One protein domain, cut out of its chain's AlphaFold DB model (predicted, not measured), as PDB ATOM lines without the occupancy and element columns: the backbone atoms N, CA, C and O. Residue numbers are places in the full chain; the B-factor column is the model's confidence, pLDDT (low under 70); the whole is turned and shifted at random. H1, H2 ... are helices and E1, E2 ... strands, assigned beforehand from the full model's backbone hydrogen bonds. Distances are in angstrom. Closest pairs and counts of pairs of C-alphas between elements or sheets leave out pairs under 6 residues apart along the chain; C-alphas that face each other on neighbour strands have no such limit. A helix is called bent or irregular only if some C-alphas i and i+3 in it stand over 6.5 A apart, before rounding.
ATOM      1  N   MET A   6      -3.640  24.830 100.161       91.50
ATOM      2  CA  MET A   6      -3.126  23.776  99.280       91.50
ATOM      3  C   MET A   6      -3.803  23.809  97.911       91.50
ATOM      4  O   MET A   6      -5.028  23.768  97.809       91.50
ATOM      5  N   THR A   7      -2.994  23.815  96.855       91.06
ATOM      6  CA  THR A   7      -3.426  23.705  95.455       91.06
ATOM      7  C   THR A   7      -2.686  22.561  94.757       91.06
ATOM      8  O   THR A   7      -1.695  22.024  95.264       91.06
ATOM      9  N   ARG A   8      -3.180  22.130  93.590       90.62
ATOM     10  CA  ARG A   8      -2.495  21.139  92.745       90.62
ATOM     11  C   ARG A   8      -2.013  21.805  91.467       90.62
ATOM     12  O   ARG A   8      -2.764  22.551  90.852       90.62
ATOM     13  N   GLY A   9      -0.781  21.510  91.076       89.31
ATOM     14  CA  GLY A   9      -0.151  22.087  89.892       89.31
ATOM     15  C   GLY A   9       1.358  21.880  89.904       89.31
ATOM     16  O   GLY A   9       1.883  21.176  90.773       89.31
ATOM     17  N   SER A  10       2.055  22.506  88.956       89.56
ATOM     18  CA  SER A  10       3.513  22.598  89.001       89.56
ATOM     19  C   SER A  10       3.964  23.775  89.856       89.56
ATOM     20  O   SER A  10       3.305  24.817  89.913       89.56
ATOM     21  N   PHE A  11       5.117  23.628  90.505       88.75
ATOM     22  CA  PHE A  11       5.680  24.689  91.335       88.75
ATOM     23  C   PHE A  11       6.005  25.943  90.509       88.75
ATOM     24  O   PHE A  11       5.727  27.065  90.926       88.75
ATOM     25  N   ARG A  12       6.509  25.753  89.284       88.38
ATOM     26  CA  ARG A  12       6.734  26.817  88.300       88.38
ATOM     27  C   ARG A  12       5.434  27.522  87.915       88.38
ATOM     28  O   ARG A  12       5.441  28.740  87.783       88.38
ATOM     29  N   GLY A  13       4.335  26.780  87.763       83.62
ATOM     30  CA  GLY A  13       3.020  27.356  87.479       83.62
ATOM     31  C   GLY A  13       2.482  28.217  88.624       83.62
ATOM     32  O   GLY A  13       1.840  29.227  88.359       83.62
ATOM     33  N   LEU A  14       2.778  27.851  89.876       81.62
ATOM     34  CA  LEU A  14       2.354  28.612  91.055       81.62
ATOM     35  C   LEU A  14       3.171  29.897  91.257       81.62
ATOM     36  O   LEU A  14       2.607  30.945  91.545       81.62
ATOM     37  N   VAL A  15       4.493  29.808  91.125       81.31
ATOM     38  CA  VAL A  15       5.412  30.912  91.446       81.31
ATOM     39  C   VAL A  15       5.592  31.890  90.277       81.31
ATOM     40  O   VAL A  15       5.958  33.044  90.483       81.31
ATOM     41  N   GLY A  16       5.359  31.444  89.041       75.50
ATOM     42  CA  GLY A  16       5.650  32.227  87.842       75.50
ATOM     43  C   GLY A  16       7.149  32.293  87.507       75.50
ATOM     44  O   GLY A  16       7.952  31.447  87.925       75.50
ATOM     45  N   SER A  17       7.533  33.281  86.688       63.12
ATOM     46  CA  SER A  17       8.928  33.487  86.283       63.12
ATOM     47  C   SER A  17       9.737  34.203  87.372       63.12
ATOM     48  O   SER A  17       9.246  35.058  88.101       63.12
ATOM     49  N   MET A  18      11.022  33.863  87.456       62.97
ATOM     50  CA  MET A  18      12.009  34.451  88.374       62.97
ATOM     51  C   MET A  18      12.489  35.852  87.947       62.97
ATOM     52  O   MET A  18      13.557  36.294  88.354       62.97
ATOM     53  N   GLU A  19      11.744  36.558  87.095       56.50
ATOM     54  CA  GLU A  19      12.189  37.853  86.558       56.50
ATOM     55  C   GLU A  19      12.255  38.950  87.634       56.50
ATOM     56  O   GLU A  19      12.937  39.957  87.447       56.50
ATOM     57  N   ASN A  20      11.616  38.731  88.787       59.72
ATOM     58  CA  ASN A  20      11.713  39.614  89.938       59.72
ATOM     59  C   ASN A  20      12.811  39.144  90.919       59.72
ATOM     60  O   ASN A  20      12.640  38.154  91.631       59.72
ATOM     61  N   ASN A  21      13.919  39.893  91.002       63.12
ATOM     62  CA  ASN A  21      15.077  39.637  91.883       63.12
ATOM     63  C   ASN A  21      14.777  39.830  93.392       63.12
ATOM     64  O   ASN A  21      15.680  39.901  94.224       63.12
ATOM     65  N   GLU A  22      13.507  39.970  93.759       87.38
ATOM     66  CA  GLU A  22      13.051  40.125  95.140       87.38
ATOM     67  C   GLU A  22      12.808  38.787  95.842       87.38
ATOM     68  O   GLU A  22      12.574  38.771  97.051       87.38
ATOM     69  N   ARG A  23      12.864  37.663  95.116       91.62
ATOM     70  CA  ARG A  23      12.559  36.326  95.640       91.62
ATOM     71  C   ARG A  23      13.733  35.374  95.475       91.62
ATOM     72  O   ARG A  23      14.585  35.537  94.607       91.62
ATOM     73  N   THR A  24      13.781  34.370  96.336       92.88
ATOM     74  CA  THR A  24      14.786  33.312  96.308       92.88
ATOM     75  C   THR A  24      14.134  31.964  96.536       92.88
ATOM     76  O   THR A  24      13.093  31.867  97.188       92.88
ATOM     77  N   ARG A  25      14.770  30.909  96.024       94.12
ATOM     78  CA  ARG A  25      14.371  29.537  96.315       94.12
ATOM     79  C   ARG A  25      15.465  28.787  97.035       94.12
ATOM     80  O   ARG A  25      16.651  28.949  96.751       94.12
ATOM     81  N   LEU A  26      15.043  27.921  97.940       96.00
ATOM     82  CA  LEU A  26      15.932  27.082  98.724       96.00
ATOM     83  C   LEU A  26      15.276  25.741  99.028       96.00
ATOM     84  O   LEU A  26      14.058  25.579  98.911       96.00
ATOM     85  N   LEU A  27      16.108  24.784  99.418       97.06
ATOM     86  CA  LEU A  27      15.676  23.455  99.824       97.06
ATOM     87  C   LEU A  27      15.811  23.286 101.333       97.06
ATOM     88  O   LEU A  27      16.832  23.625 101.925       97.06
ATOM     89  N   LEU A  28      14.802  22.692 101.946       96.94
ATOM     90  CA  LEU A  28      14.842  22.219 103.319       96.94
ATOM     91  C   LEU A  28      14.866  20.691 103.304       96.94
ATOM     92  O   LEU A  28      14.073  20.063 102.595       96.94
ATOM     93  N   ILE A  29      15.774  20.091 104.074       96.56
ATOM     94  CA  ILE A  29      15.859  18.634 104.233       96.56
ATOM     95  C   ILE A  29      15.736  18.295 105.709       96.56
ATOM     96  O   ILE A  29      16.496  18.790 106.539       96.56
ATOM     97  N   MET A  30      14.797  17.414 106.028       96.06
ATOM     98  CA  MET A  30      14.545  16.966 107.396       96.06
ATOM     99  C   MET A  30      14.037  15.528 107.416       96.06
ATOM    100  O   MET A  30      13.393  15.110 106.447       96.06
ATOM    101  N   PRO A  31      14.248  14.769 108.503       96.00
ATOM    102  CA  PRO A  31      13.529  13.524 108.685       96.00
ATOM    103  C   PRO A  31      12.024  13.792 108.703       96.00
ATOM    104  O   PRO A  31      11.534  14.809 109.192       96.00
ATOM    105  N   ARG A  32      11.257  12.864 108.149       93.75
ATOM    106  CA  ARG A  32       9.814  13.008 107.964       93.75
ATOM    107  C   ARG A  32       9.058  13.110 109.286       93.75
ATOM    108  O   ARG A  32       8.001  13.733 109.315       93.75
ATOM    109  N   SER A  33       9.604  12.535 110.354       94.62
ATOM    110  CA  SER A  33       9.091  12.663 111.719       94.62
ATOM    111  C   SER A  33       9.111  14.101 112.244       94.62
ATOM    112  O   SER A  33       8.260  14.433 113.055       94.62
ATOM    113  N   PHE A  34      10.018  14.956 111.756       94.94
ATOM    114  CA  PHE A  34      10.136  16.361 112.174       94.94
ATOM    115  C   PHE A  34       9.232  17.317 111.394       94.94
ATOM    116  O   PHE A  34       9.113  18.488 111.743       94.94
ATOM    117  N   ARG A  35       8.558  16.836 110.343       94.00
ATOM    118  CA  ARG A  35       7.665  17.673 109.538       94.00
ATOM    119  C   ARG A  35       6.571  18.374 110.365       94.00
ATOM    120  O   ARG A  35       6.396  19.562 110.128       94.00
ATOM    121  N   PRO A  36       5.858  17.717 111.303       93.06
ATOM    122  CA  PRO A  36       4.819  18.387 112.088       93.06
ATOM    123  C   PRO A  36       5.364  19.538 112.941       93.06
ATOM    124  O   PRO A  36       4.746  20.593 113.017       93.06
ATOM    125  N   GLU A  37       6.542  19.355 113.542       92.44
ATOM    126  CA  GLU A  37       7.212  20.405 114.316       92.44
ATOM    127  C   GLU A  37       7.617  21.579 113.419       92.44
ATOM    128  O   GLU A  37       7.356  22.734 113.744       92.44
ATOM    129  N   TYR A  38       8.201  21.287 112.254       93.94
ATOM    130  CA  TYR A  38       8.529  22.302 111.258       93.94
ATOM    131  C   TYR A  38       7.287  23.079 110.787       93.94
ATOM    132  O   TYR A  38       7.323  24.307 110.716       93.94
ATOM    133  N   GLU A  39       6.183  22.386 110.496       92.62
ATOM    134  CA  GLU A  39       4.931  23.014 110.061       92.62
ATOM    135  C   GLU A  39       4.378  23.947 111.149       92.62
ATOM    136  O   GLU A  39       4.066  25.100 110.841       92.62
ATOM    137  N   LEU A  40       4.391  23.514 112.417       90.50
ATOM    138  CA  LEU A  40       4.002  24.335 113.568       90.50
ATOM    139  C   LEU A  40       4.879  25.590 113.715       90.50
ATOM    140  O   LEU A  40       4.363  26.681 113.961       90.50
ATOM    141  N   ILE A  41       6.200  25.460 113.525       90.44
ATOM    142  CA  ILE A  41       7.118  26.610 113.518       90.44
ATOM    143  C   ILE A  41       6.700  27.606 112.433       90.44
ATOM    144  O   ILE A  41       6.614  28.800 112.710       90.44
ATOM    145  N   THR A  42       6.445  27.133 111.208       89.31
ATOM    146  CA  THR A  42       6.129  28.018 110.073       89.31
ATOM    147  C   THR A  42       4.755  28.676 110.155       89.31
ATOM    148  O   THR A  42       4.597  29.790 109.663       89.31
ATOM    149  N   GLU A  43       3.775  28.034 110.792       87.81
ATOM    150  CA  GLU A  43       2.431  28.589 111.015       87.81
ATOM    151  C   GLU A  43       2.441  29.768 112.005       87.81
ATOM    152  O   GLU A  43       1.644  30.709 111.895       87.81
ATOM    153  N   GLY A  44       3.390  29.749 112.948       86.44
ATOM    154  CA  GLY A  44       3.609  30.817 113.922       86.44
ATOM    155  C   GLY A  44       4.420  32.011 113.406       86.44
ATOM    156  O   GLY A  44       4.624  32.964 114.156       86.44
ATOM    157  N   LEU A  45       4.915  31.976 112.166       89.75
ATOM    158  CA  LEU A  45       5.660  33.096 111.588       89.75
ATOM    159  C   LEU A  45       4.722  34.206 111.118       89.75
ATOM    160  O   LEU A  45       3.567  33.959 110.818       89.75
ATOM    161  N   GLU A  46       5.228  35.430 111.014       90.44
ATOM    162  CA  GLU A  46       4.517  36.552 110.395       90.44
ATOM    163  C   GLU A  46       5.315  36.999 109.166       90.44
ATOM    164  O   GLU A  46       6.355  37.648 109.292       90.44
ATOM    165  N   ILE A  47       4.870  36.586 107.977       89.44
ATOM    166  CA  ILE A  47       5.530  36.898 106.698       89.44
ATOM    167  C   ILE A  47       4.895  38.123 106.037       89.44
ATOM    168  O   ILE A  47       3.689  38.360 106.143       89.44
ATOM    169  N   ASN A  48       5.717  38.912 105.343       89.94
ATOM    170  CA  ASN A  48       5.270  40.138 104.687       89.94
ATOM    171  C   ASN A  48       4.737  39.906 103.270       89.94
ATOM    172  O   ASN A  48       3.861  40.664 102.851       89.94
ATOM    173  N   ASP A  49       5.288  38.918 102.561       91.06
ATOM    174  CA  ASP A  49       4.812  38.416 101.272       91.06
ATOM    175  C   ASP A  49       4.554  36.910 101.348       91.06
ATOM    176  O   ASP A  49       5.143  36.195 102.162       91.06
ATOM    177  N   ASP A  50       3.725  36.427 100.431       92.38
ATOM    178  CA  ASP A  50       3.399  35.015 100.321       92.38
ATOM    179  C   ASP A  50       4.629  34.135 100.095       92.38
ATOM    180  O   ASP A  50       5.551  34.458  99.325       92.38
ATOM    181  N   VAL A  51       4.604  32.970 100.737       93.81
ATOM    182  CA  VAL A  51       5.604  31.917 100.564       93.81
ATOM    183  C   VAL A  51       4.962  30.730  99.875       93.81
ATOM    184  O   VAL A  51       3.994  30.148 100.364       93.81
ATOM    185  N   PHE A  52       5.547  30.336  98.750       94.56
ATOM    186  CA  PHE A  52       5.102  29.180  97.989       94.56
ATOM    187  C   PHE A  52       6.015  28.008  98.291       94.56
ATOM    188  O   PHE A  52       7.237  28.150  98.325       94.56
ATOM    189  N   SER A  53       5.449  26.822  98.481       95.44
ATOM    190  CA  SER A  53       6.261  25.640  98.728       95.44
ATOM    191  C   SER A  53       5.679  24.351  98.164       95.44
ATOM    192  O   SER A  53       4.489  24.243  97.868       95.44
ATOM    193  N   THR A  54       6.527  23.340  98.004       96.00
ATOM    194  CA  THR A  54       6.108  21.987  97.638       96.00
ATOM    195  C   THR A  54       7.037  20.941  98.243       96.00
ATOM    196  O   THR A  54       8.236  21.157  98.410       96.00
ATOM    197  N   TYR A  55       6.479  19.781  98.579       95.69
ATOM    198  CA  TYR A  55       7.265  18.642  99.045       95.69
ATOM    199  C   TYR A  55       7.609  17.735  97.869       95.69
ATOM    200  O   TYR A  55       6.730  17.068  97.313       95.69
ATOM    201  N   LEU A  56       8.895  17.654  97.543       94.88
ATOM    202  CA  LEU A  56       9.406  16.787  96.491       94.88
ATOM    203  C   LEU A  56       9.479  15.355  97.031       94.88
ATOM    204  O   LEU A  56      10.119  15.081  98.047       94.88
ATOM    205  N   ARG A  57       8.765  14.432  96.378       91.12
ATOM    206  CA  ARG A  57       8.683  13.025  96.797       91.12
ATOM    207  C   ARG A  57       8.923  12.083  95.621       91.12
ATOM    208  O   ARG A  57       7.959  11.756  94.925       91.12
ATOM    209  N   PRO A  58      10.163  11.607  95.429       92.75
ATOM    210  CA  PRO A  58      10.453  10.524  94.500       92.75
ATOM    211  C   PRO A  58       9.580   9.296  94.771       92.75
ATOM    212  O   PRO A  58       9.399   8.894  95.919       92.75
ATOM    213  N   ARG A  59       9.007   8.717  93.711       90.56
ATOM    214  CA  ARG A  59       8.219   7.465  93.759       90.56
ATOM    215  C   ARG A  59       8.765   6.376  92.836       90.56
ATOM    216  O   ARG A  59       8.302   5.245  92.895       90.56
ATOM    217  N   SER A  60       9.740   6.725  92.009       93.25
ATOM    218  CA  SER A  60      10.467   5.860  91.085       93.25
ATOM    219  C   SER A  60      11.968   6.056  91.304       93.25
ATOM    220  O   SER A  60      12.367   6.986  92.006       93.25
ATOM    221  N   ASN A  61      12.795   5.176  90.728       95.00
ATOM    222  CA  ASN A  61      14.260   5.231  90.845       95.00
ATOM    223  C   ASN A  61      14.764   5.206  92.304       95.00
ATOM    224  O   ASN A  61      15.822   5.739  92.611       95.00
ATOM    225  N   LEU A  62      14.004   4.595  93.220       94.12
ATOM    226  CA  LEU A  62      14.302   4.639  94.657       94.12
ATOM    227  C   LEU A  62      15.643   3.981  95.007       94.12
ATOM    228  O   LEU A  62      16.319   4.454  95.913       94.12
ATOM    229  N   GLU A  63      16.028   2.923  94.290       94.06
ATOM    230  CA  GLU A  63      17.323   2.254  94.473       94.06
ATOM    231  C   GLU A  63      18.479   3.175  94.084       94.06
ATOM    232  O   GLU A  63      19.355   3.417  94.897       94.06
ATOM    233  N   GLU A  64      18.416   3.794  92.906       95.50
ATOM    234  CA  GLU A  64      19.417   4.755  92.426       95.50
ATOM    235  C   GLU A  64      19.568   5.960  93.371       95.50
ATOM    236  O   GLU A  64      20.678   6.380  93.690       95.50
ATOM    237  N   ILE A  65      18.450   6.489  93.878       94.56
ATOM    238  CA  ILE A  65      18.446   7.591  94.852       94.56
ATOM    239  C   ILE A  65      19.094   7.155  96.175       94.56
ATOM    240  O   ILE A  65      19.851   7.916  96.782       94.56
ATOM    241  N   LYS A  66      18.815   5.924  96.615       93.31
ATOM    242  CA  LYS A  66      19.397   5.353  97.830       93.31
ATOM    243  C   LYS A  66      20.892   5.072  97.665       93.31
ATOM    244  O   LYS A  66      21.649   5.358  98.590       93.31
ATOM    245  N   ASP A  67      21.316   4.577  96.506       93.62
ATOM    246  CA  ASP A  67      22.720   4.329  96.162       93.62
ATOM    247  C   ASP A  67      23.520   5.637  96.077       93.62
ATOM    248  O   ASP A  67      24.689   5.677  96.462       93.62
ATOM    249  N   ALA A  68      22.871   6.736  95.676       91.94
ATOM    250  CA  ALA A  68      23.411   8.093  95.776       91.94
ATOM    251  C   ALA A  68      23.463   8.639  97.222       91.94
ATOM    252  O   ALA A  68      23.895   9.769  97.450       91.94
ATOM    253  N   GLY A  69      23.043   7.845  98.211       91.44
ATOM    254  CA  GLY A  69      23.163   8.157  99.631       91.44
ATOM    255  C   GLY A  69      22.016   8.986 100.202       91.44
ATOM    256  O   GLY A  69      22.207   9.601 101.249       91.44
ATOM    257  N   PHE A  70      20.845   9.036  99.551       92.81
ATOM    258  CA  PHE A  70      19.675   9.758 100.062       92.81
ATOM    259  C   PHE A  70      18.490   8.825 100.353       92.81
ATOM    260  O   PHE A  70      17.981   8.131  99.473       92.81
ATOM    261  N   ASP A  71      17.988   8.844 101.591       90.75
ATOM    262  CA  ASP A  71      16.783   8.100 101.973       90.75
ATOM    263  C   ASP A  71      15.516   8.944 101.762       90.75
ATOM    264  O   ASP A  71      15.040   9.642 102.662       90.75
ATOM    265  N   SER A  72      14.937   8.830 100.565       90.38
ATOM    266  CA  SER A  72      13.699   9.525 100.182       90.38
ATOM    267  C   SER A  72      12.431   9.038 100.897       90.38
ATOM    268  O   SER A  72      11.390   9.695 100.804       90.38
ATOM    269  N   PHE A  73      12.482   7.910 101.618       89.94
ATOM    270  CA  PHE A  73      11.340   7.413 102.385       89.94
ATOM    271  C   PHE A  73      11.244   8.120 103.739       89.94
ATOM    272  O   PHE A  73      10.171   8.616 104.112       89.94
ATOM    273  N   ASN A  74      12.378   8.202 104.440       92.00
ATOM    274  CA  ASN A  74      12.454   8.785 105.779       92.00
ATOM    275  C   ASN A  74      12.779  10.278 105.792       92.00
ATOM    276  O   ASN A  74      12.627  10.891 106.843       92.00
ATOM    277  N   HIS A  75      13.163  10.887 104.666       94.50
ATOM    278  CA  HIS A  75      13.422  12.326 104.586       94.50
ATOM    279  C   HIS A  75      12.380  13.053 103.742       94.50
ATOM    280  O   HIS A  75      11.872  12.553 102.739       94.50
ATOM    281  N   SER A  76      12.060  14.272 104.161       94.62
ATOM    282  CA  SER A  76      11.297  15.231 103.373       94.62
ATOM    283  C   SER A  76      12.259  16.187 102.686       94.62
ATOM    284  O   SER A  76      13.131  16.753 103.341       94.62
ATOM    285  N   ILE A  77      12.062  16.379 101.384       96.25
ATOM    286  CA  ILE A  77      12.666  17.466 100.618       96.25
ATOM    287  C   ILE A  77      11.568  18.504 100.418       96.25
ATOM    288  O   ILE A  77      10.528  18.204  99.824       96.25
ATOM    289  N   HIS A  78      11.766  19.704 100.941       96.88
ATOM    290  CA  HIS A  78      10.786  20.778 100.868       96.88
ATOM    291  C   HIS A  78      11.399  21.955 100.122       96.88
ATOM    292  O   HIS A  78      12.382  22.547 100.555       96.88
ATOM    293  N   LEU A  79      10.853  22.223  98.944       97.06
ATOM    294  CA  LEU A  79      11.240  23.339  98.103       97.06
ATOM    295  C   LEU A  79      10.378  24.532  98.478       97.06
ATOM    296  O   LEU A  79       9.152  24.419  98.471       97.06
ATOM    297  N   ILE A  80      11.020  25.658  98.776       96.00
ATOM    298  CA  ILE A  80      10.326  26.904  99.084       96.00
ATOM    299  C   ILE A  80      10.793  28.016  98.152       96.00
ATOM    300  O   ILE A  80      11.955  28.058  97.744       96.00
ATOM    301  N   ASP A  81       9.875  28.920  97.847       95.19
ATOM    302  CA  ASP A  81      10.095  30.184  97.165       95.19
ATOM    303  C   ASP A  81       9.591  31.301  98.082       95.19
ATOM    304  O   ASP A  81       8.415  31.328  98.455       95.19
ATOM    305  N   ILE A  82      10.494  32.193  98.476       94.62
ATOM    306  CA  ILE A  82      10.267  33.193  99.521       94.62
ATOM    307  C   ILE A  82      10.851  34.541  99.104       94.62
ATOM    308  O   ILE A  82      11.907  34.609  98.472       94.62
ATOM    309  N   ALA A  83      10.186  35.629  99.487       93.19
ATOM    310  CA  ALA A  83      10.743  36.964  99.333       93.19
ATOM    311  C   ALA A  83      12.035  37.110 100.153       93.19
ATOM    312  O   ALA A  83      12.111  36.723 101.319       93.19
ATOM    313  N   MET A  84      13.062  37.726  99.569       92.25
ATOM    314  CA  MET A  84      14.370  37.924 100.203       92.25
ATOM    315  C   MET A  84      14.267  38.662 101.544       92.25
ATOM    316  O   MET A  84      15.034  38.377 102.464       92.25
ATOM    317  N   LYS A  85      13.294  39.573 101.682       91.94
ATOM    318  CA  LYS A  85      13.015  40.303 102.930       91.94
ATOM    319  C   LYS A  85      12.455  39.414 104.051       91.94
ATOM    320  O   LYS A  85      12.707  39.694 105.217       91.94
ATOM    321  N   ASP A  86      11.760  38.331 103.699       93.62
ATOM    322  CA  ASP A  86      11.139  37.389 104.641       93.62
ATOM    323  C   ASP A  86      12.037  36.182 104.951       93.62
ATOM    324  O   ASP A  86      11.795  35.451 105.913       93.62
ATOM    325  N   LEU A  87      13.133  35.998 104.202       93.94
ATOM    326  CA  LEU A  87      14.075  34.894 104.402       93.94
ATOM    327  C   LEU A  87      14.597  34.825 105.844       93.94
ATOM    328  O   LEU A  87      14.691  33.746 106.425       93.94
ATOM    329  N   GLY A  88      14.926  35.976 106.438       93.50
ATOM    330  CA  GLY A  88      15.401  36.041 107.819       93.50
ATOM    331  C   GLY A  88      14.341  35.599 108.831       93.50
ATOM    332  O   GLY A  88      14.675  34.902 109.785       93.50
ATOM    333  N   ILE A  89      13.075  35.957 108.604       94.06
ATOM    334  CA  ILE A  89      11.944  35.581 109.464       94.06
ATOM    335  C   ILE A  89      11.766  34.062 109.434       94.06
ATOM    336  O   ILE A  89      11.683  33.430 110.486       94.06
ATOM    337  N   TRP A  90      11.810  33.474 108.238       94.69
ATOM    338  CA  TRP A  90      11.631  32.036 108.048       94.69
ATOM    339  C   TRP A  90      12.804  31.195 108.543       94.69
ATOM    340  O   TRP A  90      12.606  30.161 109.177       94.69
ATOM    341  N   MET A  91      14.043  31.619 108.273       94.44
ATOM    342  CA  MET A  91      15.223  30.816 108.612       94.44
ATOM    343  C   MET A  91      15.640  30.939 110.078       94.44
ATOM    344  O   MET A  91      16.222  30.002 110.620       94.44
ATOM    345  N   LYS A  92      15.360  32.067 110.747       93.94
ATOM    346  CA  LYS A  92      15.783  32.306 112.136       93.94
ATOM    347  C   LYS A  92      15.387  31.195 113.124       93.94
ATOM    348  O   LYS A  92      16.279  30.775 113.869       93.94
ATOM    349  N   PRO A  93      14.134  30.700 113.181       93.12
ATOM    350  CA  PRO A  93      13.793  29.608 114.095       93.12
ATOM    351  C   PRO A  93      14.532  28.310 113.746       93.12
ATOM    352  O   PRO A  93      15.002  27.624 114.646       93.12
ATOM    353  N   LEU A  94      14.725  28.008 112.458       93.44
ATOM    354  CA  LEU A  94      15.441  26.805 112.018       93.44
ATOM    355  C   LEU A  94      16.914  26.852 112.442       93.44
ATOM    356  O   LEU A  94      17.430  25.905 113.029       93.44
ATOM    357  N   VAL A  95      17.578  27.988 112.216       92.12
ATOM    358  CA  VAL A  95      18.972  28.204 112.636       92.12
ATOM    359  C   VAL A  95      19.102  28.162 114.161       92.12
ATOM    360  O   VAL A  95      20.064  27.598 114.677       92.12
ATOM    361  N   SER A  96      18.120  28.699 114.894       92.50
ATOM    362  CA  SER A  96      18.074  28.607 116.365       92.50
ATOM    363  C   SER A  96      17.934  27.158 116.849       92.50
ATOM    364  O   SER A  96      18.477  26.809 117.893       92.50
ATOM    365  N   ASN A  97      17.280  26.306 116.055       91.19
ATOM    366  CA  ASN A  97      17.171  24.860 116.256       91.19
ATOM    367  C   ASN A  97      18.323  24.071 115.601       91.19
ATOM    368  O   ASN A  97      18.179  22.889 115.301       91.19
ATOM    369  N   HIS A  98      19.481  24.709 115.402       93.56
ATOM    370  CA  HIS A  98      20.723  24.090 114.921       93.56
ATOM    371  C   HIS A  98      20.677  23.548 113.485       93.56
ATOM    372  O   HIS A  98      21.522  22.736 113.108       93.56
ATOM    373  N   TRP A  99      19.735  24.001 112.653       95.56
ATOM    374  CA  TRP A  99      19.749  23.643 111.237       95.56
ATOM    375  C   TRP A  99      20.968  24.243 110.539       95.56
ATOM    376  O   TRP A  99      21.275  25.430 110.685       95.56
ATOM    377  N   ASN A 100      21.634  23.428 109.726       93.81
ATOM    378  CA  ASN A 100      22.862  23.814 109.045       93.81
ATOM    379  C   ASN A 100      22.574  24.283 107.624       93.81
ATOM    380  O   ASN A 100      21.921  23.586 106.844       93.81
ATOM    381  N   ARG A 101      23.114  25.449 107.264       94.62
ATOM    382  CA  ARG A 101      23.125  25.921 105.879       94.62
ATOM    383  C   ARG A 101      24.254  25.232 105.112       94.62
ATOM    384  O   ARG A 101      25.395  25.227 105.561       94.62
ATOM    385  N   SER A 102      23.935  24.701 103.942       93.44
ATOM    386  CA  SER A 102      24.869  24.057 103.016       93.44
ATOM    387  C   SER A 102      24.450  24.318 101.568       93.44
ATOM    388  O   SER A 102      23.401  24.917 101.312       93.44
ATOM    389  N   GLU A 103      25.273  23.885 100.624       95.44
ATOM    390  CA  GLU A 103      24.895  23.775  99.216       95.44
ATOM    391  C   GLU A 103      24.606  22.311  98.896       95.44
ATOM    392  O   GLU A 103      25.214  21.407  99.478       95.44
ATOM    393  N   ILE A 104      23.647  22.080  98.004       95.75
ATOM    394  CA  ILE A 104      23.305  20.738  97.551       95.75
ATOM    395  C   ILE A 104      23.030  20.732  96.055       95.75
ATOM    396  O   ILE A 104      22.330  21.607  95.538       95.75
ATOM    397  N   ASP A 105      23.549  19.720  95.374       96.94
ATOM    398  CA  ASP A 105      23.277  19.517  93.959       96.94
ATOM    399  C   ASP A 105      22.018  18.671  93.787       96.94
ATOM    400  O   ASP A 105      21.911  17.569  94.326       96.94
ATOM    401  N   VAL A 106      21.066  19.166  93.003       96.88
ATOM    402  CA  VAL A 106      19.906  18.385  92.570       96.88
ATOM    403  C   VAL A 106      20.121  17.987  91.123       96.88
ATOM    404  O   VAL A 106      20.205  18.853  90.255       96.88
ATOM    405  N   SER A 107      20.221  16.682  90.880       96.75
ATOM    406  CA  SER A 107      20.505  16.105  89.561       96.75
ATOM    407  C   SER A 107      19.398  15.140  89.127       96.75
ATOM    408  O   SER A 107      18.705  14.579  89.984       96.75
ATOM    409  N   PRO A 108      19.209  14.924  87.817       97.31
ATOM    410  CA  PRO A 108      18.270  13.925  87.331       97.31
ATOM    411  C   PRO A 108      18.745  12.510  87.664       97.31
ATOM    412  O   PRO A 108      19.942  12.230  87.719       97.31
ATOM    413  N   THR A 109      17.792  11.600  87.847       96.38
ATOM    414  CA  THR A 109      18.063  10.162  87.729       96.38
ATOM    415  C   THR A 109      18.312   9.783  86.267       96.38
ATOM    416  O   THR A 109      17.975  10.531  85.350       96.38
ATOM    417  N   SER A 110      18.834   8.582  86.030       92.00
ATOM    418  CA  SER A 110      19.257   8.093  84.707       92.00
ATOM    419  C   SER A 110      18.181   8.152  83.607       92.00
ATOM    420  O   SER A 110      18.519   8.180  82.426       92.00
ATOM    421  N   ASN A 111      16.893   8.169  83.973       88.69
ATOM    422  CA  ASN A 111      15.754   8.198  83.041       88.69
ATOM    423  C   ASN A 111      15.009   9.544  83.030       88.69
ATOM    424  O   ASN A 111      13.885   9.620  82.531       88.69
ATOM    425  N   CYS A 112      15.584  10.580  83.633       91.38
ATOM    426  CA  CYS A 112      15.004  11.911  83.700       91.38
ATOM    427  C   CYS A 112      15.912  12.906  82.972       91.38
ATOM    428  O   CYS A 112      17.127  12.729  82.938       91.38
ATOM    429  N   ASP A 113      15.324  13.950  82.395       90.06
ATOM    430  CA  ASP A 113      16.063  14.963  81.649       90.06
ATOM    431  C   ASP A 113      15.774  16.352  82.221       90.06
ATOM    432  O   ASP A 113      14.734  16.958  81.963       90.06
ATOM    433  N   PHE A 114      16.690  16.826  83.062       93.88
ATOM    434  CA  PHE A 114      16.818  18.224  83.458       93.88
ATOM    435  C   PHE A 114      18.271  18.495  83.864       93.88
ATOM    436  O   PHE A 114      19.022  17.584  84.208       93.88
ATOM    437  N   SER A 115      18.703  19.752  83.807       93.38
ATOM    438  CA  SER A 115      20.079  20.108  84.173       93.38
ATOM    439  C   SER A 115      20.288  20.049  85.683       93.38
ATOM    440  O   SER A 115      19.429  20.497  86.438       93.38
ATOM    441  N   THR A 116      21.452  19.575  86.125       96.00
ATOM    442  CA  THR A 116      21.851  19.703  87.530       96.00
ATOM    443  C   THR A 116      21.847  21.170  87.948       96.00
ATOM    444  O   THR A 116      22.402  22.023  87.253       96.00
ATOM    445  N   VAL A 117      21.235  21.458  89.095       95.19
ATOM    446  CA  VAL A 117      21.200  22.796  89.693       95.19
ATOM    447  C   VAL A 117      21.698  22.701  91.128       95.19
ATOM    448  O   VAL A 117      21.257  21.829  91.878       95.19
ATOM    449  N   THR A 118      22.587  23.612  91.515       96.50
ATOM    450  CA  THR A 118      23.047  23.770  92.898       96.50
ATOM    451  C   THR A 118      22.105  24.705  93.651       96.50
ATOM    452  O   THR A 118      21.808  25.810  93.192       96.50
ATOM    453  N   TRP A 119      21.638  24.275  94.819       95.75
ATOM    454  CA  TRP A 119      20.684  25.008  95.647       95.75
ATOM    455  C   TRP A 119      21.296  25.369  96.994       95.75
ATOM    456  O   TRP A 119      22.003  24.566  97.604       95.75
ATOM    457  N   THR A 120      20.936  26.543  97.520       96.31
ATOM    458  CA  THR A 120      21.075  26.780  98.961       96.31
ATOM    459  C   THR A 120      20.129  25.833  99.696       96.31
ATOM    460  O   THR A 120      18.940  25.762  99.378       96.31
ATOM    461  N   CYS A 121      20.653  25.127 100.694       96.31
ATOM    462  CA  CYS A 121      19.912  24.149 101.468       96.31
ATOM    463  C   CYS A 121      20.075  24.379 102.973       96.31
ATOM    464  O   CYS A 121      21.179  24.649 103.444       96.31
ATOM    465  N   PHE A 122      18.990  24.238 103.734       96.00
ATOM    466  CA  PHE A 122      19.042  24.118 105.189       96.00
ATOM    467  C   PHE A 122      18.660  22.696 105.593       96.00
ATOM    468  O   PHE A 122      17.615  22.180 105.194       96.00
ATOM    469  N   LYS A 123      19.521  22.065 106.387       95.56
ATOM    470  CA  LYS A 123      19.377  20.673 106.807       95.56
ATOM    471  C   LYS A 123      19.127  20.592 108.303       95.56
ATOM    472  O   LYS A 123      19.852  21.211 109.084       95.56
ATOM    473  N   HIS A 124      18.131  19.804 108.686       96.38
ATOM    474  CA  HIS A 124      17.935  19.388 110.068       96.38
ATOM    475  C   HIS A 124      19.174  18.607 110.564       96.38
ATOM    476  O   HIS A 124      19.740  17.857 109.768       96.38
ATOM    477  N   PRO A 125      19.589  18.728 111.840       93.50
ATOM    478  CA  PRO A 125      20.745  18.003 112.387       93.50
ATOM    479  C   PRO A 125      20.715  16.484 112.165       93.50
ATOM    480  O   PRO A 125      21.740  15.884 111.874       93.50
ATOM    481  N   ASP A 126      19.527  15.886 112.257       92.94
ATOM    482  CA  ASP A 126      19.319  14.443 112.056       92.94
ATOM    483  C   ASP A 126      19.058  14.049 110.586       92.94
ATOM    484  O   ASP A 126      18.658  12.916 110.308       92.94
ATOM    485  N   ALA A 127      19.197  14.978 109.634       90.06
ATOM    486  CA  ALA A 127      19.029  14.681 108.213       90.06
ATOM    487  C   ALA A 127      20.263  13.980 107.617       90.06
ATOM    488  O   ALA A 127      21.372  14.077 108.129       90.06
ATOM    489  N   SER A 128      20.078  13.319 106.474       82.12
ATOM    490  CA  SER A 128      21.182  12.719 105.713       82.12
ATOM    491  C   SER A 128      22.191  13.778 105.237       82.12
ATOM    492  O   SER A 128      21.817  14.799 104.652       82.12
ATOM    493  N   ASP A 129      23.483  13.488 105.394       81.38
ATOM    494  CA  ASP A 129      24.593  14.381 105.021       81.38
ATOM    495  C   ASP A 129      24.924  14.401 103.512       81.38
ATOM    496  O   ASP A 129      25.990  14.848 103.095       81.38
ATOM    497  N   SER A 130      24.003  13.963 102.653       86.31
ATOM    498  CA  SER A 130      24.219  13.842 101.206       86.31
ATOM    499  C   SER A 130      24.509  15.206 100.560       86.31
ATOM    500  O   SER A 130      23.753  16.165 100.744       86.31
ATOM    501  N   SER A 131      25.588  15.312  99.781       87.88
ATOM    502  CA  SER A 131      25.931  16.522  99.006       87.88
ATOM    503  C   SER A 131      25.140  16.647  97.700       87.88
ATOM    504  O   SER A 131      25.132  17.705  97.074       87.88
ATOM    505  N   THR A 132      24.463  15.574  97.295       93.56
ATOM    506  CA  THR A 132      23.695  15.490  96.054       93.56
ATOM    507  C   THR A 132      22.397  14.731  96.307       93.56
ATOM    508  O   THR A 132      22.375  13.768  97.073       93.56
ATOM    509  N   ILE A 133      21.315  15.156  95.656       95.06
ATOM    510  CA  ILE A 133      20.033  14.448  95.610       95.06
ATOM    511  C   ILE A 133      19.693  14.163  94.155       95.06
ATOM    512  O   ILE A 133      19.700  15.063  93.314       95.06
ATOM    513  N   LEU A 134      19.338  12.912  93.876       96.62
ATOM    514  CA  LEU A 134      18.769  12.523  92.594       96.62
ATOM    515  C   LEU A 134      17.242  12.636  92.640       96.62
ATOM    516  O   LEU A 134      16.609  12.171  93.591       96.62
ATOM    517  N   LEU A 135      16.642  13.238  91.610       96.69
ATOM    518  CA  LEU A 135      15.188  13.304  91.446       96.69
ATOM    519  C   LEU A 135      14.757  12.691  90.107       96.69
ATOM    520  O   LEU A 135      15.383  12.954  89.081       96.69
ATOM    521  N   PRO A 136      13.654  11.920  90.078       96.12
ATOM    522  CA  PRO A 136      13.116  11.344  88.848       96.12
ATOM    523  C   PRO A 136      12.172  12.299  88.092       96.12
ATOM    524  O   PRO A 136      11.380  11.857  87.262       96.12
ATOM    525  N   PHE A 137      12.202  13.592  88.417       94.62
ATOM    526  CA  PHE A 137      11.400  14.650  87.805       94.62
ATOM    527  C   PHE A 137      12.082  16.011  88.005       94.62
ATOM    528  O   PHE A 137      12.822  16.182  88.977       94.62
ATOM    529  N   ASP A 138      11.781  16.987  87.140       94.50
ATOM    530  CA  ASP A 138      12.194  18.383  87.346       94.50
ATOM    531  C   ASP A 138      11.519  18.923  88.629       94.50
ATOM    532  O   ASP A 138      10.282  18.927  88.713       94.50
ATOM    533  N   PRO A 139      12.289  19.382  89.636       93.69
ATOM    534  CA  PRO A 139      11.744  19.903  90.890       93.69
ATOM    535  C   PRO A 139      10.823  21.120  90.713       93.69
ATOM    536  O   PRO A 139      10.011  21.400  91.593       93.69
ATOM    537  N   LEU A 140      10.939  21.849  89.601       92.06
ATOM    538  CA  LEU A 140      10.128  23.027  89.310       92.06
ATOM    539  C   LEU A 140       8.866  22.705  88.509       92.06
ATOM    540  O   LEU A 140       7.881  23.427  88.648       92.06
ATOM    541  N   ASP A 141       8.867  21.662  87.680       90.19
ATOM    542  CA  ASP A 141       7.770  21.407  86.731       90.19
ATOM    543  C   ASP A 141       6.903  20.181  87.069       90.19
ATOM    544  O   ASP A 141       5.887  19.911  86.430       90.19
ATOM    545  N   PHE A 142       7.252  19.446  88.126       87.88
ATOM    546  CA  PHE A 142       6.476  18.292  88.570       87.88
ATOM    547  C   PHE A 142       5.063  18.663  89.061       87.88
ATOM    548  O   PHE A 142       4.881  19.588  89.851       87.88
ATOM    549  N   GLN A 143       4.063  17.874  88.654       90.00
ATOM    550  CA  GLN A 143       2.666  18.024  89.070       90.00
ATOM    551  C   GLN A 143       2.441  17.470  90.480       90.00
ATOM    552  O   GLN A 143       2.392  16.256  90.695       90.00
ATOM    553  N   GLY A 144       2.262  18.361  91.454       89.88
ATOM    554  CA  GLY A 144       2.216  18.000  92.864       89.88
ATOM    555  C   GLY A 144       1.230  18.816  93.687       89.88
ATOM    556  O   GLY A 144       0.413  19.576  93.170       89.88
ATOM    557  N   LYS A 145       1.301  18.615  95.005       93.12
ATOM    558  CA  LYS A 145       0.672  19.522  95.970       93.12
ATOM    559  C   LYS A 145       1.597  20.714  96.155       93.12
ATOM    560  O   LYS A 145       2.768  20.518  96.493       93.12
ATOM    561  N   CYS A 146       1.066  21.906  95.971       93.38
ATOM    562  CA  CYS A 146       1.751  23.145  96.286       93.38
ATOM    563  C   CYS A 146       1.005  23.850  97.419       93.38
ATOM    564  O   CYS A 146      -0.205  23.684  97.575       93.38
ATOM    565  N   PHE A 147       1.746  24.577  98.239       93.56
ATOM    566  CA  PHE A 147       1.258  25.213  99.451       93.56
ATOM    567  C   PHE A 147       1.582  26.699  99.385       93.56
ATOM    568  O   PHE A 147       2.715  27.057  99.065       93.56
ATOM    569  N   THR A 148       0.607  27.535  99.714       93.31
ATOM    570  CA  THR A 148       0.768  28.982  99.836       93.31
ATOM    571  C   THR A 148       0.579  29.363 101.295       93.31
ATOM    572  O   THR A 148      -0.496  29.156 101.858       93.31
ATOM    573  N   HIS A 149       1.630  29.896 101.907       91.56
ATOM    574  CA  HIS A 149       1.541  30.575 103.191       91.56
ATOM    575  C   HIS A 149       1.236  32.037 102.886       91.56
ATOM    576  O   HIS A 149       2.063  32.708 102.269       91.56
ATOM    577  N   LEU A 150       0.037  32.476 103.258       88.75
ATOM    578  CA  LEU A 150      -0.455  33.815 102.961       88.75
ATOM    579  C   LEU A 150       0.174  34.827 103.913       88.75
ATOM    580  O   LEU A 150       0.310  34.572 105.112       88.75
ATOM    581  N   SER A 151       0.542  35.986 103.381       86.12
ATOM    582  CA  SER A 151       0.957  37.112 104.211       86.12
ATOM    583  C   SER A 151      -0.212  37.673 105.022       86.12
ATOM    584  O   SER A 151      -1.365  37.675 104.587       86.12
ATOM    585  N   SER A 152       0.089  38.267 106.180       72.44
ATOM    586  CA  SER A 152      -0.922  38.919 107.032       72.44
ATOM    587  C   SER A 152      -1.654  40.084 106.342       72.44
ATOM    588  O   SER A 152      -2.654  40.579 106.856       72.44
ATOM    589  N   LYS A 153      -1.170  40.553 105.182       63.25
ATOM    590  CA  LYS A 153      -1.844  41.578 104.373       63.25
ATOM    591  C   LYS A 153      -3.018  41.022 103.567       63.25
ATOM    592  O   LYS A 153      -3.944  41.777 103.284       63.25
ATOM    593  N   GLU A 154      -2.992  39.741 103.200       53.09
ATOM    594  CA  GLU A 154      -4.030  39.126 102.365       53.09
ATOM    595  C   GLU A 154      -5.204  38.550 103.164       53.09
ATOM    596  O   GLU A 154      -6.319  38.551 102.642       53.09
ATOM    597  N   GLU A 155      -5.024  38.190 104.446       50.09
ATOM    598  CA  GLU A 155      -6.152  37.829 105.333       50.09
ATOM    599  C   GLU A 155      -7.213  38.951 105.373       50.09
ATOM    600  O   GLU A 155      -8.414  38.693 105.449       50.09
ATOM    601  N   ILE A 156      -6.791  40.211 105.219       47.69
ATOM    602  CA  ILE A 156      -7.681  41.380 105.197       47.69
ATOM    603  C   ILE A 156      -8.505  41.443 103.893       47.69
ATOM    604  O   ILE A 156      -9.643  41.907 103.913       47.69
ATOM    605  N   ASN A 157      -7.974  40.939 102.773       44.06
ATOM    606  CA  ASN A 157      -8.656  40.956 101.474       44.06
ATOM    607  C   ASN A 157      -9.558  39.731 101.251       44.06
ATOM    608  O   ASN A 157     -10.628  39.888 100.665       44.06
ATOM    609  N   GLU A 158      -9.189  38.535 101.732       45.94
ATOM    610  CA  GLU A 158     -10.070  37.352 101.646       45.94
ATOM    611  C   GLU A 158     -11.274  37.456 102.611       45.94
ATOM    612  O   GLU A 158     -12.346  36.942 102.296       45.94
TER     613      GLU A 158
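Overview. This is residues 6 to 158 of the 247 residues of an uncharacterized protein of Euryarchaeota archaeon (UniProt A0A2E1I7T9). The core is one strongly twisted sheet of eight strands, E1 to E8, curled like part of a barrel, with the long strands E4 and E2 running through its middle. The short helix H1 lies over one face and H2 over the opposite face, H4 covers E2 and E6, H3 only grazes the sheet at E7, and H5 lies far out at the end of the last stretch, residues 150 to 158. The printed part has 153 residues, with eight named strands and five named helices in the order E1 H1 E2 H2 E3 H3 E4 H4 E5 E6 E7 E8 H5; the class is mixed, helices and strands. The sheet's order is E1, E8, E3, E4, E2, E6, E5, E7, mixed parallel and antiparallel. The whole is compact, with a radius of gyration of the C-alphas of 15.3 A and spans of 48 by 32 by 25 A.

Arrangement. From edge to edge of the sheet the strands' lines turn by 92 degrees and the way across it turns by 131 degrees. E4, residues 75 to 83, is the antiparallel neighbour of E2, residues 23 to 31, at 160 degrees, with N 28 and O 78 at 2.8 A. On the other side of E4 is E3, residues 51 to 56, antiparallel, with N 81 and O 52 at 2.8 A. E8, residues 143 to 149, is antiparallel to E3, with N 53 and O 147 at 2.8 A, and the edge strand E1, residues 6 to 10, is antiparallel to E8, with N 7 and O 146 at 2.9 A. E2 is parallel to E6, residues 117 to 123, at 54 degrees, with N 122 and O 27 at 2.9 A. E6 and E5, residues 100 to 108, form a hairpin, with N 119 and O 104 at 2.8 A. E5 is parallel to the other edge strand, E7, residues 132 to 135, with N 133 and O 105 at 2.8 A. H1, residues 11 to 15, is on the sheet at a height of 7.4 A, only just over E3, on which 3 of its 5 C-alphas fall; the closest C-alphas of H1 and E3 are those of Val 15 and Phe 52, 6.8 A apart. H2, residues 32 to 43, is on the opposite face at a height of 5.9 A, only just over E2 with 3 C-alphas; on the local plane it is slantwise to E2 at 33 degrees, only just. H4, residues 87 to 96, is on the sheet at a height of 9.3 A and runs along E2 at 20 degrees on the local plane. H2 and H4 are close but not clearly touching, their closest C-alphas being those of Thr 42 and Trp 90, 7.1 A apart. H3, residues 62 to 67, only grazes the sheet; its closest C-alpha to E7 is that of Ile 65, 5.4 A from that of Leu 134. H5, residues 155 to 158, is not on the sheet and touches no helix. E2, H2, E3 and E4, H4, E5 are split strand-helix-strand units, in which two strands running the same way have other strands between them in the sheet; both crossovers are right-handed. In H1 and H3 every O i to N i+4 pair is within hydrogen-bond range, in H2 6 of 8 and in H4 4 of 6, while H5 is too short for such a pair.

Along the chain. E2 measures 26.3 A, E4 25.3 A and E5 24.3 A from first to last C-alpha; E8 measures 18.9 A, H2 17.5 A and H4 14.1 A. E1 begins at C-alpha 6 (-3.126, 23.776, 99.280), E4 begins at C-alpha 75 (13.422, 12.326, 104.586), and H5 ends at C-alpha 158 (-10.070, 37.352, 101.646). H2 is irregular, with C-alphas 33 and 36 7.2 A apart, and H4 only just so, with C-alphas 90 and 93 6.9 A apart.

Size, cuts and confidence. The C-alphas of Asp 67 and Ile 156, the two farthest apart, are 48.8 A apart. The printed part has no cut and no long link. Mean pLDDT of the printed part is 89.8, and residues 17 to 21 and 153 to 158 are under 70.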